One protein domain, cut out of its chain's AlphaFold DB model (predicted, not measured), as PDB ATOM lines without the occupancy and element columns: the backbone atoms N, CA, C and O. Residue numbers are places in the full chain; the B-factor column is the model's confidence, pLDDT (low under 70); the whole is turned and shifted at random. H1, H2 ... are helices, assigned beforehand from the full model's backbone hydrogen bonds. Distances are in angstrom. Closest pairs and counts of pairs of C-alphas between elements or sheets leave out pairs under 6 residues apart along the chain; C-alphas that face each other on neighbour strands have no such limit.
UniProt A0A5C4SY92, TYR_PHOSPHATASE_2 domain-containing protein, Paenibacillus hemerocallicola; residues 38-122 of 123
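Overview. This is residues 38 to 122 of the 123 residues of the protein "TYR_PHOSPHATASE_2 domain-containing protein" of Paenibacillus hemerocallicola (UniProt A0A5C4SY92). The long helix H3 and the shorter H1 lie side by side and run the same way, while H2 slants across H1 at a steep tilt. The short helix H4 is set crosswise near H3, on the side away from H2, and residues 80 to 85 stick out just before H3. The printed part has 85 residues with four named helices in the order H1, H2, H3, H4 and no named strand; its class is all helix. It is compact, with a radius of gyration of the C-alphas of 13.7 A, and spans 43 by 29 by 19 A.

Along the chain. H3, residues 86 to 107, measures 32.1 A from C-alpha 86 at (12.202, 28.048, 15.862) to C-alpha 107 at (-18.283, 29.086, 25.860). H1, residues 40 to 54, begins with C-alpha 40 at (7.544, 34.000, 26.177) and measures 20.9 A. H2, residues 60 to 69, measures 14.9 A, and H4, residues 115 to 120, 9.0 A.

Arrangement. H3 touches H1 with residues 96 to 103 alone, at a shallow tilt of 14 degrees, the same way; the closest C-alphas, of Cys 103 and Met 52, are 5.8 A apart. H1 touches H2 at a steep tilt of 50 degrees, opposite ways, with the C-alphas of Leu 47 and Phe 63 closest at 6.6 A. H2 and H3 are close but not clearly touching; their closest C-alphas, of Tyr 60 and Tyr 100, are 6.7 A apart. H3 and H4 are close but not clearly touching and about perpendicular, at 87 degrees, with the C-alphas of Tyr 102 and Trp 115 closest at 7.1 A. H4 is apart from H1 and H2. In H1, H2, H3 and H4 every O i to N i+4 pair is within hydrogen-bond range.

Size, cuts and confidence. The two C-alphas farthest apart, of Glu 82 and Pro 110, are 44.7 A apart. The printed part has no cut. The link from H2 to H3, residues 70 to 85, is long. The mean pLDDT of the printed part is 94.3, and residue 122 is under 70.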
ATOM      1  N   GLY A  38      10.176  37.271  31.769       92.88
ATOM      2  CA  GLY A  38       8.917  38.007  31.604       92.88
ATOM      3  C   GLY A  38       8.356  38.029  30.172       92.88
ATOM      4  O   GLY A  38       7.376  38.718  29.932       92.88
ATOM      5  N   VAL A  39       8.944  37.276  29.230       92.88
ATOM      6  CA  VAL A  39       8.610  37.340  27.793       92.88
ATOM      7  C   VAL A  39       7.723  36.161  27.365       92.88
ATOM      8  O   VAL A  39       6.512  36.215  27.515       92.88
ATOM      9  N   GLY A  40       8.301  35.058  26.866       93.81
ATOM     10  CA  GLY A  40       7.544  34.000  26.177       93.81
ATOM     11  C   GLY A  40       6.467  33.332  27.038       93.81
ATOM     12  O   GLY A  40       5.282  33.473  26.760       93.81
ATOM     13  N   ARG A  41       6.874  32.635  28.107       96.75
ATOM     14  CA  ARG A  41       5.950  31.907  28.999       96.75
ATOM     15  C   ARG A  41       4.961  32.846  29.690       96.75
ATOM     16  O   ARG A  41       3.778  32.537  29.747       96.75
ATOM     17  N   THR A  42       5.433  34.000  30.164       97.31
ATOM     18  CA  THR A  42       4.574  35.019  30.784       97.31
ATOM     19  C   THR A  42       3.466  35.449  29.830       97.31
ATOM     20  O   THR A  42       2.295  35.323  30.176       97.31
ATOM     21  N   THR A  43       3.806  35.886  28.613       97.62
ATOM     22  CA  THR A  43       2.794  36.314  27.642       97.62
ATOM     23  C   THR A  43       1.874  35.155  27.234       97.62
ATOM     24  O   THR A  43       0.682  35.383  27.074       97.62
ATOM     25  N   THR A  44       2.359  33.907  27.152       98.19
ATOM     26  CA  THR A  44       1.494  32.737  26.896       98.19
ATOM     27  C   THR A  44       0.407  32.570  27.953       98.19
ATOM     28  O   THR A  44      -0.762  32.469  27.595       98.19
ATOM     29  N   PHE A  45       0.754  32.572  29.242       98.31
ATOM     30  CA  PHE A  45      -0.246  32.404  30.304       98.31
ATOM     31  C   PHE A  45      -1.194  33.597  30.418       98.31
ATOM     32  O   PHE A  45      -2.371  33.406  30.720       98.31
ATOM     33  N   ILE A  46      -0.706  34.808  30.146       97.94
ATOM     34  CA  ILE A  46      -1.564  35.989  30.100       97.94
ATOM     35  C   ILE A  46      -2.597  35.856  28.970       97.94
ATOM     36  O   ILE A  46      -3.784  36.034  29.225       97.94
ATOM     37  N   LEU A  47      -2.176  35.474  27.758       98.44
ATOM     38  CA  LEU A  47      -3.092  35.252  26.633       98.44
ATOM     39  C   LEU A  47      -4.107  34.150  26.944       98.44
ATOM     40  O   LEU A  47      -5.295  34.334  26.704       98.44
ATOM     41  N   MET A  48      -3.667  33.033  27.535       98.56
ATOM     42  CA  MET A  48      -4.576  31.967  27.965       98.56
ATOM     43  C   MET A  48      -5.629  32.491  28.951       98.56
ATOM     44  O   MET A  48      -6.821  32.248  28.769       98.56
ATOM     45  N   TYR A  49      -5.206  33.237  29.975       97.88
ATOM     46  CA  TYR A  49      -6.115  33.833  30.952       97.88
ATOM     47  C   TYR A  49      -7.108  34.794  30.292       97.88
ATOM     48  O   TYR A  49      -8.316  34.666  30.481       97.88
ATOM     49  N   GLU A  50      -6.617  35.723  29.475       96.88
ATOM     50  CA  GLU A  50      -7.452  36.692  28.777       96.88
ATOM     51  C   GLU A  50      -8.486  36.021  27.862       96.88
ATOM     52  O   GLU A  50      -9.657  36.406  27.877       96.88
ATOM     53  N   MET A  51      -8.082  35.004  27.096       98.00
ATOM     54  CA  MET A  51      -8.973  34.264  26.200       98.00
ATOM     55  C   MET A  51     -10.051  33.510  26.977       98.00
ATOM     56  O   MET A  51     -11.212  33.528  26.574       98.00
ATOM     57  N   MET A  52      -9.716  32.898  28.118       96.50
ATOM     58  CA  MET A  52     -10.718  32.248  28.972       96.50
ATOM     59  C   MET A  52     -11.767  33.229  29.507       96.50
ATOM     60  O   MET A  52     -12.909  32.834  29.725       96.50
ATOM     61  N   LYS A  53     -11.394  34.494  29.738       95.25
ATOM     62  CA  LYS A  53     -12.302  35.502  30.303       95.25
ATOM     63  C   LYS A  53     -13.095  36.273  29.248       95.25
ATOM     64  O   LYS A  53     -14.191  36.716  29.564       95.25
ATOM     65  N   ASN A  54     -12.559  36.436  28.036       96.75
ATOM     66  CA  ASN A  54     -13.084  37.404  27.062       96.75
ATOM     67  C   ASN A  54     -13.319  36.842  25.647       96.75
ATOM     68  O   ASN A  54     -13.743  37.584  24.758       96.75
ATOM     69  N   SER A  55     -13.029  35.562  25.390       94.88
ATOM     70  CA  SER A  55     -13.361  34.951  24.093       94.88
ATOM     71  C   SER A  55     -14.872  35.000  23.836       94.88
ATOM     72  O   SER A  55     -15.681  34.792  24.736       94.88
ATOM     73  N   GLY A  56     -15.257  35.310  22.597       93.00
ATOM     74  CA  GLY A  56     -16.650  35.575  22.212       93.00
ATOM     75  C   GLY A  56     -17.030  37.059  22.228       93.00
ATOM     76  O   GLY A  56     -18.023  37.427  21.610       93.00
ATOM     77  N   SER A  57     -16.233  37.918  22.871       95.94
ATOM     78  CA  SER A  57     -16.367  39.384  22.781       95.94
ATOM     79  C   SER A  57     -15.130  40.072  22.213       95.94
ATOM     80  O   SER A  57     -15.205  41.243  21.857       95.94
ATOM     81  N   VAL A  58     -14.001  39.366  22.145       97.12
ATOM     82  CA  VAL A  58     -12.764  39.874  21.553       97.12
ATOM     83  C   VAL A  58     -12.208  38.863  20.560       97.12
ATOM     84  O   VAL A  58     -12.205  37.660  20.841       97.12
ATOM     85  N   ASP A  59     -11.715  39.367  19.432       97.12
ATOM     86  CA  ASP A  59     -11.136  38.558  18.369       97.12
ATOM     87  C   ASP A  59      -9.714  38.093  18.702       97.12
ATOM     88  O   ASP A  59      -8.970  38.728  19.454       97.12
ATOM     89  N   TYR A  60      -9.315  36.970  18.099       97.94
ATOM     90  CA  TYR A  60      -7.985  36.373  18.259       97.94
ATOM     91  C   TYR A  60      -6.847  37.383  18.048       97.94
ATOM     92  O   TYR A  60      -5.905  37.454  18.840       97.94
ATOM     93  N   GLU A  61      -6.962  38.178  16.987       97.56
ATOM     94  CA  GLU A  61      -5.977  39.182  16.590       97.56
ATOM     95  C   GLU A  61      -5.760  40.246  17.665       97.56
ATOM     96  O   GLU A  61      -4.619  40.588  17.990       97.56
ATOM     97  N   ASP A  62      -6.844  40.697  18.290       98.00
ATOM     98  CA  ASP A  62      -6.809  41.746  19.300       98.00
ATOM     99  C   ASP A  62      -6.134  41.282  20.592       98.00
ATOM    100  O   ASP A  62      -5.486  42.086  21.263       98.00
ATOM    101  N   PHE A  63      -6.226  39.994  20.959       98.06
ATOM    102  CA  PHE A  63      -5.432  39.446  22.069       98.06
ATOM    103  C   PHE A  63      -3.929  39.584  21.797       98.06
ATOM    104  O   PHE A  63      -3.184  40.040  22.665       98.06
ATOM    105  N   LEU A  64      -3.472  39.219  20.595       97.75
ATOM    106  CA  LEU A  64      -2.048  39.261  20.256       97.75
ATOM    107  C   LEU A  64      -1.522  40.697  20.191       97.75
ATOM    108  O   LEU A  64      -0.483  41.001  20.782       97.75
ATOM    109  N   ILE A  65      -2.257  41.577  19.509       97.44
ATOM    110  CA  ILE A  65      -1.856  42.970  19.300       97.44
ATOM    111  C   ILE A  65      -1.814  43.719  20.628       97.44
ATOM    112  O   ILE A  65      -0.793  44.328  20.955       97.44
ATOM    113  N   ARG A  66      -2.881  43.657  21.436       96.00
ATOM    114  CA  ARG A  66      -2.925  44.433  22.682       96.00
ATOM    115  C   ARG A  66      -1.834  44.007  23.658       96.00
ATOM    116  O   ARG A  66      -1.250  44.860  24.319       96.00
ATOM    117  N   HIS A  67      -1.516  42.710  23.718       94.12
ATOM    118  CA  HIS A  67      -0.463  42.233  24.602       94.12
ATOM    119  C   HIS A  67       0.914  42.687  24.164       94.12
ATOM    120  O   HIS A  67       1.715  43.062  25.016       94.12
ATOM    121  N   GLN A  68       1.172  42.715  22.860       95.81
ATOM    122  CA  GLN A  68       2.394  43.303  22.332       95.81
ATOM    123  C   GLN A  68       2.494  44.798  22.678       95.81
ATOM    124  O   GLN A  68       3.548  45.249  23.123       95.81
ATOM    125  N   LEU A  69       1.400  45.558  22.541       96.56
ATOM    126  CA  LEU A  69       1.378  47.000  22.827       96.56
ATOM    127  C   LEU A  69       1.677  47.341  24.295       96.56
ATOM    128  O   LEU A  69       2.239  48.398  24.566       96.56
ATOM    129  N   ILE A  70       1.349  46.452  25.236       94.31
ATOM    130  CA  ILE A  70       1.628  46.644  26.672       94.31
ATOM    131  C   ILE A  70       2.935  45.976  27.138       94.31
ATOM    132  O   ILE A  70       3.140  45.782  28.335       94.31
ATOM    133  N   GLY A  71       3.826  45.619  26.206       92.88
ATOM    134  CA  GLY A  71       5.165  45.095  26.506       92.88
ATOM    135  C   GLY A  71       5.276  43.568  26.564       92.88
ATOM    136  O   GLY A  71       6.318  43.040  26.952       92.88
ATOM    137  N   GLY A  72       4.227  42.840  26.182       93.88
ATOM    138  CA  GLY A  72       4.277  41.397  25.969       93.88
ATOM    139  C   GLY A  72       5.034  41.014  24.694       93.88
ATOM    140  O   GLY A  72       5.338  41.842  23.835       93.88
ATOM    141  N   ARG A  73       5.332  39.719  24.545       94.31
ATOM    142  CA  ARG A  73       5.997  39.202  23.343       94.31
ATOM    143  C   ARG A  73       5.085  39.316  22.116       94.31
ATOM    144  O   ARG A  73       3.944  38.862  22.164       94.31
ATOM    145  N   ASN A  74       5.634  39.760  20.985       96.38
ATOM    146  CA  ASN A  74       5.029  39.490  19.683       96.38
ATOM    147  C   ASN A  74       5.068  37.975  19.392       96.38
ATOM    148  O   ASN A  74       6.120  37.404  19.110       96.38
ATOM    149  N   MET A  75       3.919  37.302  19.475       94.75
ATOM    150  CA  MET A  75       3.840  35.846  19.289       94.75
ATOM    151  C   MET A  75       4.067  35.393  17.843       94.75
ATOM    152  O   MET A  75       4.324  34.214  17.617       94.75
ATOM    153  N   ARG A  76       4.004  36.317  16.879       95.50
ATOM    154  CA  ARG A  76       4.282  36.054  15.459       95.50
ATOM    155  C   ARG A  76       5.757  36.137  15.117       95.50
ATOM    156  O   ARG A  76       6.167  35.661  14.063       95.50
ATOM    157  N   GLU A  77       6.539  36.764  15.985       94.06
ATOM    158  CA  GLU A  77       7.969  36.894  15.792       94.06
ATOM    159  C   GLU A  77       8.652  35.555  16.087       94.06
ATOM    160  O   GLU A  77       8.758  35.108  17.244       94.06
ATOM    161  N   MET A  78       9.090  34.919  15.004       93.25
ATOM    162  CA  MET A  78       9.826  33.666  15.025       93.25
ATOM    163  C   MET A  78      11.322  33.936  15.138       93.25
ATOM    164  O   MET A  78      11.848  34.880  14.550       93.25
ATOM    165  N   ASP A  79      12.009  33.077  15.885       91.88
ATOM    166  CA  ASP A  79      13.465  32.984  15.820       91.88
ATOM    167  C   ASP A  79      13.909  32.591  14.382       91.88
ATOM    168  O   ASP A  79      13.088  32.105  13.604       91.88
ATOM    169  N   PRO A  80      15.182  32.780  13.987       95.19
ATOM    170  CA  PRO A  80      15.682  32.279  12.702       95.19
ATOM    171  C   PRO A  80      15.426  30.777  12.541       95.19
ATOM    172  O   PRO A  80      15.487  30.048  13.530       95.19
ATOM    173  N   HIS A  81      15.176  30.304  11.318       94.69
ATOM    174  CA  HIS A  81      14.779  28.913  11.061       94.69
ATOM    175  C   HIS A  81      15.824  27.888  11.547       94.69
ATOM    176  O   HIS A  81      15.488  26.784  11.962       94.69
ATOM    177  N   GLU A  82      17.102  28.264  11.551       94.94
ATOM    178  CA  GLU A  82      18.232  27.453  12.014       94.94
ATOM    179  C   GLU A  82      18.361  27.422  13.547       94.94
ATOM    180  O   GLU A  82      19.121  26.628  14.104       94.94
ATOM    181  N   SER A  83      17.640  28.296  14.253       96.25
ATOM    182  CA  SER A  83      17.625  28.338  15.711       96.25
ATOM    183  C   SER A  83      16.902  27.119  16.271       96.25
ATOM    184  O   SER A  83      15.774  26.817  15.886       96.25
ATOM    185  N   TYR A  84      17.471  26.502  17.310       94.19
ATOM    186  CA  TYR A  84      16.798  25.432  18.059       94.19
ATOM    187  C   TYR A  84      15.451  25.870  18.671       94.19
ATOM    188  O   TYR A  84      14.656  25.029  19.085       94.19
ATOM    189  N   LYS A  85      15.188  27.183  18.752       94.69
ATOM    190  CA  LYS A  85      13.942  27.758  19.278       94.69
ATOM    191  C   LYS A  85      12.835  27.879  18.235       94.69
ATOM    192  O   LYS A  85      11.690  28.077  18.631       94.69
ATOM    193  N   TYR A  86      13.153  27.781  16.942       96.44
ATOM    194  CA  TYR A  86      12.202  28.048  15.862       96.44
ATOM    195  C   TYR A  86      10.955  27.169  15.967       96.44
ATOM    196  O   TYR A  86       9.847  27.680  16.103       96.44
ATOM    197  N   ASN A  87      11.146  25.848  16.017       96.94
ATOM    198  CA  ASN A  87      10.039  24.896  16.101       96.94
ATOM    199  C   ASN A  87       9.182  25.123  17.354       96.94
ATOM    200  O   ASN A  87       7.959  25.131  17.265       96.94
ATOM    201  N   ALA A  88       9.811  25.398  18.501       96.56
ATOM    202  CA  ALA A  88       9.096  25.704  19.739       96.56
ATOM    203  C   ALA A  88       8.295  27.019  19.648       96.56
ATOM    204  O   ALA A  88       7.218  27.137  20.234       96.56
ATOM    205  N   ALA A  89       8.795  28.022  18.916       96.38
ATOM    206  CA  ALA A  89       8.073  29.268  18.672       96.38
ATOM    207  C   ALA A  89       6.858  29.054  17.753       96.38
ATOM    208  O   ALA A  89       5.777  29.559  18.065       96.38
ATOM    209  N   VAL A  90       7.017  28.260  16.687       97.44
ATOM    210  CA  VAL A  90       5.929  27.869  15.773       97.44
ATOM    211  C   VAL A  90       4.853  27.086  16.524       97.44
ATOM    212  O   VAL A  90       3.681  27.455  16.479       97.44
ATOM    213  N   GLU A  91       5.252  26.067  17.285       97.69
ATOM    214  CA  GLU A  91       4.349  25.255  18.105       97.69
ATOM    215  C   GLU A  91       3.593  26.112  19.127       97.69
ATOM    216  O   GLU A  91       2.388  25.953  19.320       97.69
ATOM    217  N   ARG A  92       4.270  27.073  19.768       97.81
ATOM    218  CA  ARG A  92       3.630  27.977  20.726       97.81
ATOM    219  C   ARG A  92       2.588  28.880  20.071       97.81
ATOM    220  O   ARG A  92       1.534  29.081  20.673       97.81
ATOM    221  N   LEU A  93       2.866  29.437  18.891       97.81
ATOM    222  CA  LEU A  93       1.890  30.265  18.177       97.81
ATOM    223  C   LEU A  93       0.670  29.436  17.765       97.81
ATOM    224  O   LEU A  93      -0.464  29.867  17.975       97.81
ATOM    225  N   GLU A  94       0.903  28.240  17.231       98.12
ATOM    226  CA  GLU A  94      -0.173  27.336  16.836       98.12
ATOM    227  C   GLU A  94      -1.015  26.908  18.042       98.12
ATOM    228  O   GLU A  94      -2.244  26.953  17.993       98.12
ATOM    229  N   PHE A  95      -0.381  26.616  19.178       98.50
ATOM    230  CA  PHE A  95      -1.102  26.379  20.421       98.50
ATOM    231  C   PHE A  95      -1.976  27.562  20.834       98.50
ATOM    232  O   PHE A  95      -3.126  27.354  21.203       98.50
ATOM    233  N   ILE A  96      -1.466  28.796  20.792       98.44
ATOM    234  CA  ILE A  96      -2.249  29.977  21.187       98.44
ATOM    235  C   ILE A  96      -3.506  30.100  20.309       98.44
ATOM    236  O   ILE A  96      -4.594  30.372  20.823       98.44
ATOM    237  N   ARG A  97      -3.386  29.812  19.008       98.31
ATOM    238  CA  ARG A  97      -4.519  29.752  18.072       98.31
ATOM    239  C   ARG A  97      -5.518  28.652  18.441       98.31
ATOM    240  O   ARG A  97      -6.722  28.906  18.492       98.31
ATOM    241  N   GLN A  98      -5.040  27.440  18.715       98.12
ATOM    242  CA  GLN A  98      -5.897  26.319  19.112       98.12
ATOM    243  C   GLN A  98      -6.580  26.566  20.463       98.12
ATOM    244  O   GLN A  98      -7.755  26.246  20.628       98.12
ATOM    245  N   PHE A  99      -5.880  27.187  21.413       98.50
ATOM    246  CA  PHE A  99      -6.422  27.520  22.725       98.50
ATOM    247  C   PHE A  99      -7.542  28.560  22.631       98.50
ATOM    248  O   PHE A  99      -8.569  28.417  23.293       98.50
ATOM    249  N   TYR A 100      -7.413  29.554  21.748       98.31
ATOM    250  CA  TYR A 100      -8.511  30.472  21.446       98.31
ATOM    251  C   TYR A 100      -9.750  29.736  20.908       98.31
ATOM    252  O   TYR A 100     -10.859  29.943  21.404       98.31
ATOM    253  N   ALA A 101      -9.562  28.830  19.941       96.94
ATOM    254  CA  ALA A 101     -10.654  28.023  19.392       96.94
ATOM    255  C   ALA A 101     -11.301  27.118  20.456       96.94
ATOM    256  O   ALA A 101     -12.523  26.956  20.476       96.94
ATOM    257  N   TYR A 102     -10.501  26.567  21.371       97.06
ATOM    258  CA  TYR A 102     -10.993  25.839  22.538       97.06
ATOM    259  C   TYR A 102     -11.866  26.720  23.438       97.06
ATOM    260  O   TYR A 102     -12.961  26.294  23.800       97.06
ATOM    261  N   CYS A 103     -11.448  27.948  23.754       96.75
ATOM    262  CA  CYS A 103     -12.245  28.857  24.578       96.75
ATOM    263  C   CYS A 103     -13.581  29.230  23.907       96.75
ATOM    264  O   CYS A 103     -14.623  29.171  24.558       96.75
ATOM    265  N   LEU A 104     -13.584  29.507  22.594       95.12
ATOM    266  CA  LEU A 104     -14.820  29.733  21.827       95.12
ATOM    267  C   LEU A 104     -15.755  28.519  21.854       95.12
ATOM    268  O   LEU A 104     -16.963  28.667  22.045       95.12
ATOM    269  N   PHE A 105     -15.206  27.318  21.662       93.38
ATOM    270  CA  PHE A 105     -15.979  26.082  21.736       93.38
ATOM    271  C   PHE A 105     -16.583  25.903  23.130       93.38
ATOM    272  O   PHE A 105     -17.784  25.685  23.260       93.38
ATOM    273  N   ARG A 106     -15.760  26.051  24.174       91.81
ATOM    274  CA  ARG A 106     -16.158  25.879  25.572       91.81
ATOM    275  C   ARG A 106     -17.279  26.840  25.973       91.81
ATOM    276  O   ARG A 106     -18.198  26.402  26.652       91.81
ATOM    277  N   ASN A 107     -17.243  28.100  25.534       88.88
ATOM    278  CA  ASN A 107     -18.283  29.086  25.860       88.88
ATOM    279  C   ASN A 107     -19.659  28.734  25.274       88.88
ATOM    280  O   ASN A 107     -20.678  29.116  25.838       88.88
ATOM    281  N   ASN A 108     -19.688  27.983  24.171       84.81
ATOM    282  CA  ASN A 108     -20.917  27.532  23.518       84.81
ATOM    283  C   ASN A 108     -21.315  26.097  23.904       84.81
ATOM    284  O   ASN A 108     -22.332  25.591  23.431       84.81
ATOM    285  N   HIS A 109     -20.517  25.415  24.732       80.81
ATOM    286  CA  HIS A 109     -20.733  24.014  25.069       80.81
ATOM    287  C   HIS A 109     -21.486  23.876  26.407       80.81
ATOM    288  O   HIS A 109     -21.081  24.478  27.400       80.81
ATOM    289  N   PRO A 110     -22.542  23.040  26.496       74.06
ATOM    290  CA  PRO A 110     -23.402  22.948  27.684       74.06
ATOM    291  C   PRO A 110     -22.698  22.405  28.938       74.06
ATOM    292  O   PRO A 110     -23.230  22.500  30.042       74.06
ATOM    293  N   ARG A 111     -21.509  21.813  28.784       78.81
ATOM    294  CA  ARG A 111     -20.621  21.423  29.885       78.81
ATOM    295  C   ARG A 111     -19.217  21.925  29.595       78.81
ATOM    296  O   ARG A 111     -18.745  21.762  28.469       78.81
ATOM    297  N   HIS A 112     -18.544  22.461  30.609       80.88
ATOM    298  CA  HIS A 112     -17.135  22.827  30.508       80.88
ATOM    299  C   HIS A 112     -16.293  21.560  30.294       80.88
ATOM    300  O   HIS A 112     -16.151  20.735  31.196       80.88
ATOM    301  N   ILE A 113     -15.796  21.386  29.070       90.88
ATOM    302  CA  ILE A 113     -14.867  20.318  28.693       90.88
ATOM    303  C   ILE A 113     -13.436  20.730  29.059       90.88
ATOM    304  O   ILE A 113     -13.122  21.919  29.015       90.88
ATOM    305  N   SER A 114     -12.580  19.769  29.415       94.19
ATOM    306  CA  SER A 114     -11.148  20.023  29.605       94.19
ATOM    307  C   SER A 114     -10.448  20.305  28.270       94.19
ATOM    308  O   SER A 114     -10.988  20.026  27.195       94.19
ATOM    309  N   TRP A 115      -9.230  20.846  28.325       96.38
ATOM    310  CA  TRP A 115      -8.414  21.057  27.130       96.38
ATOM    311  C   TRP A 115      -8.044  19.717  26.489       96.38
ATOM    312  O   TRP A 115      -8.254  19.523  25.297       96.38
ATOM    313  N   THR A 116      -7.582  18.757  27.286       95.81
ATOM    314  CA  THR A 116      -7.246  17.403  26.810       95.81
ATOM    315  C   THR A 116      -8.448  16.688  26.194       95.81
ATOM    316  O   THR A 116      -8.368  16.210  25.065       95.81
ATOM    317  N   GLY A 117      -9.605  16.714  26.863       92.75
ATOM    318  CA  GLY A 117     -10.832  16.116  26.340       92.75
ATOM    319  C   GLY A 117     -11.299  16.782  25.045       92.75
ATOM    320  O   GLY A 117     -11.892  16.133  24.186       92.75
ATOM    321  N   ARG A 118     -10.998  18.073  24.844       92.44
ATOM    322  CA  ARG A 118     -11.261  18.753  23.572       92.44
ATOM    323  C   ARG A 118     -10.396  18.214  22.435       92.44
ATOM    324  O   ARG A 118     -10.907  18.130  21.314       92.44
ATOM    325  N   LEU A 119      -9.125  17.920  22.704       90.50
ATOM    326  CA  LEU A 119      -8.194  17.371  21.717       90.50
ATOM    327  C   LEU A 119      -8.622  15.964  21.280       90.50
ATOM    328  O   LEU A 119      -8.634  15.685  20.087       90.50
ATOM    329  N   GLU A 120      -9.076  15.128  22.217       88.38
ATOM    330  CA  GLU A 120      -9.559  13.765  21.939       88.38
ATOM    331  C   GLU A 120     -10.785  13.725  21.010       88.38
ATOM    332  O   GLU A 120     -10.948  12.782  20.248       88.38
ATOM    333  N   LEU A 121     -11.631  14.763  21.004       83.06
ATOM    334  CA  LEU A 121     -12.780  14.857  20.086       83.06
ATOM    335  C   LEU A 121     -12.390  15.133  18.621       83.06
ATOM    336  O   LEU A 121     -13.262  15.159  17.747       83.06
ATOM    337  N   HIS A 122     -11.120  15.436  18.351       66.69
ATOM    338  CA  HIS A 122     -10.587  15.757  17.022       66.69
ATOM    339  C   HIS A 122      -9.366  14.917  16.629       66.69
ATOM    340  O   HIS A 122      -8.772  15.192  15.585       66.69
TER     341      HIS A 122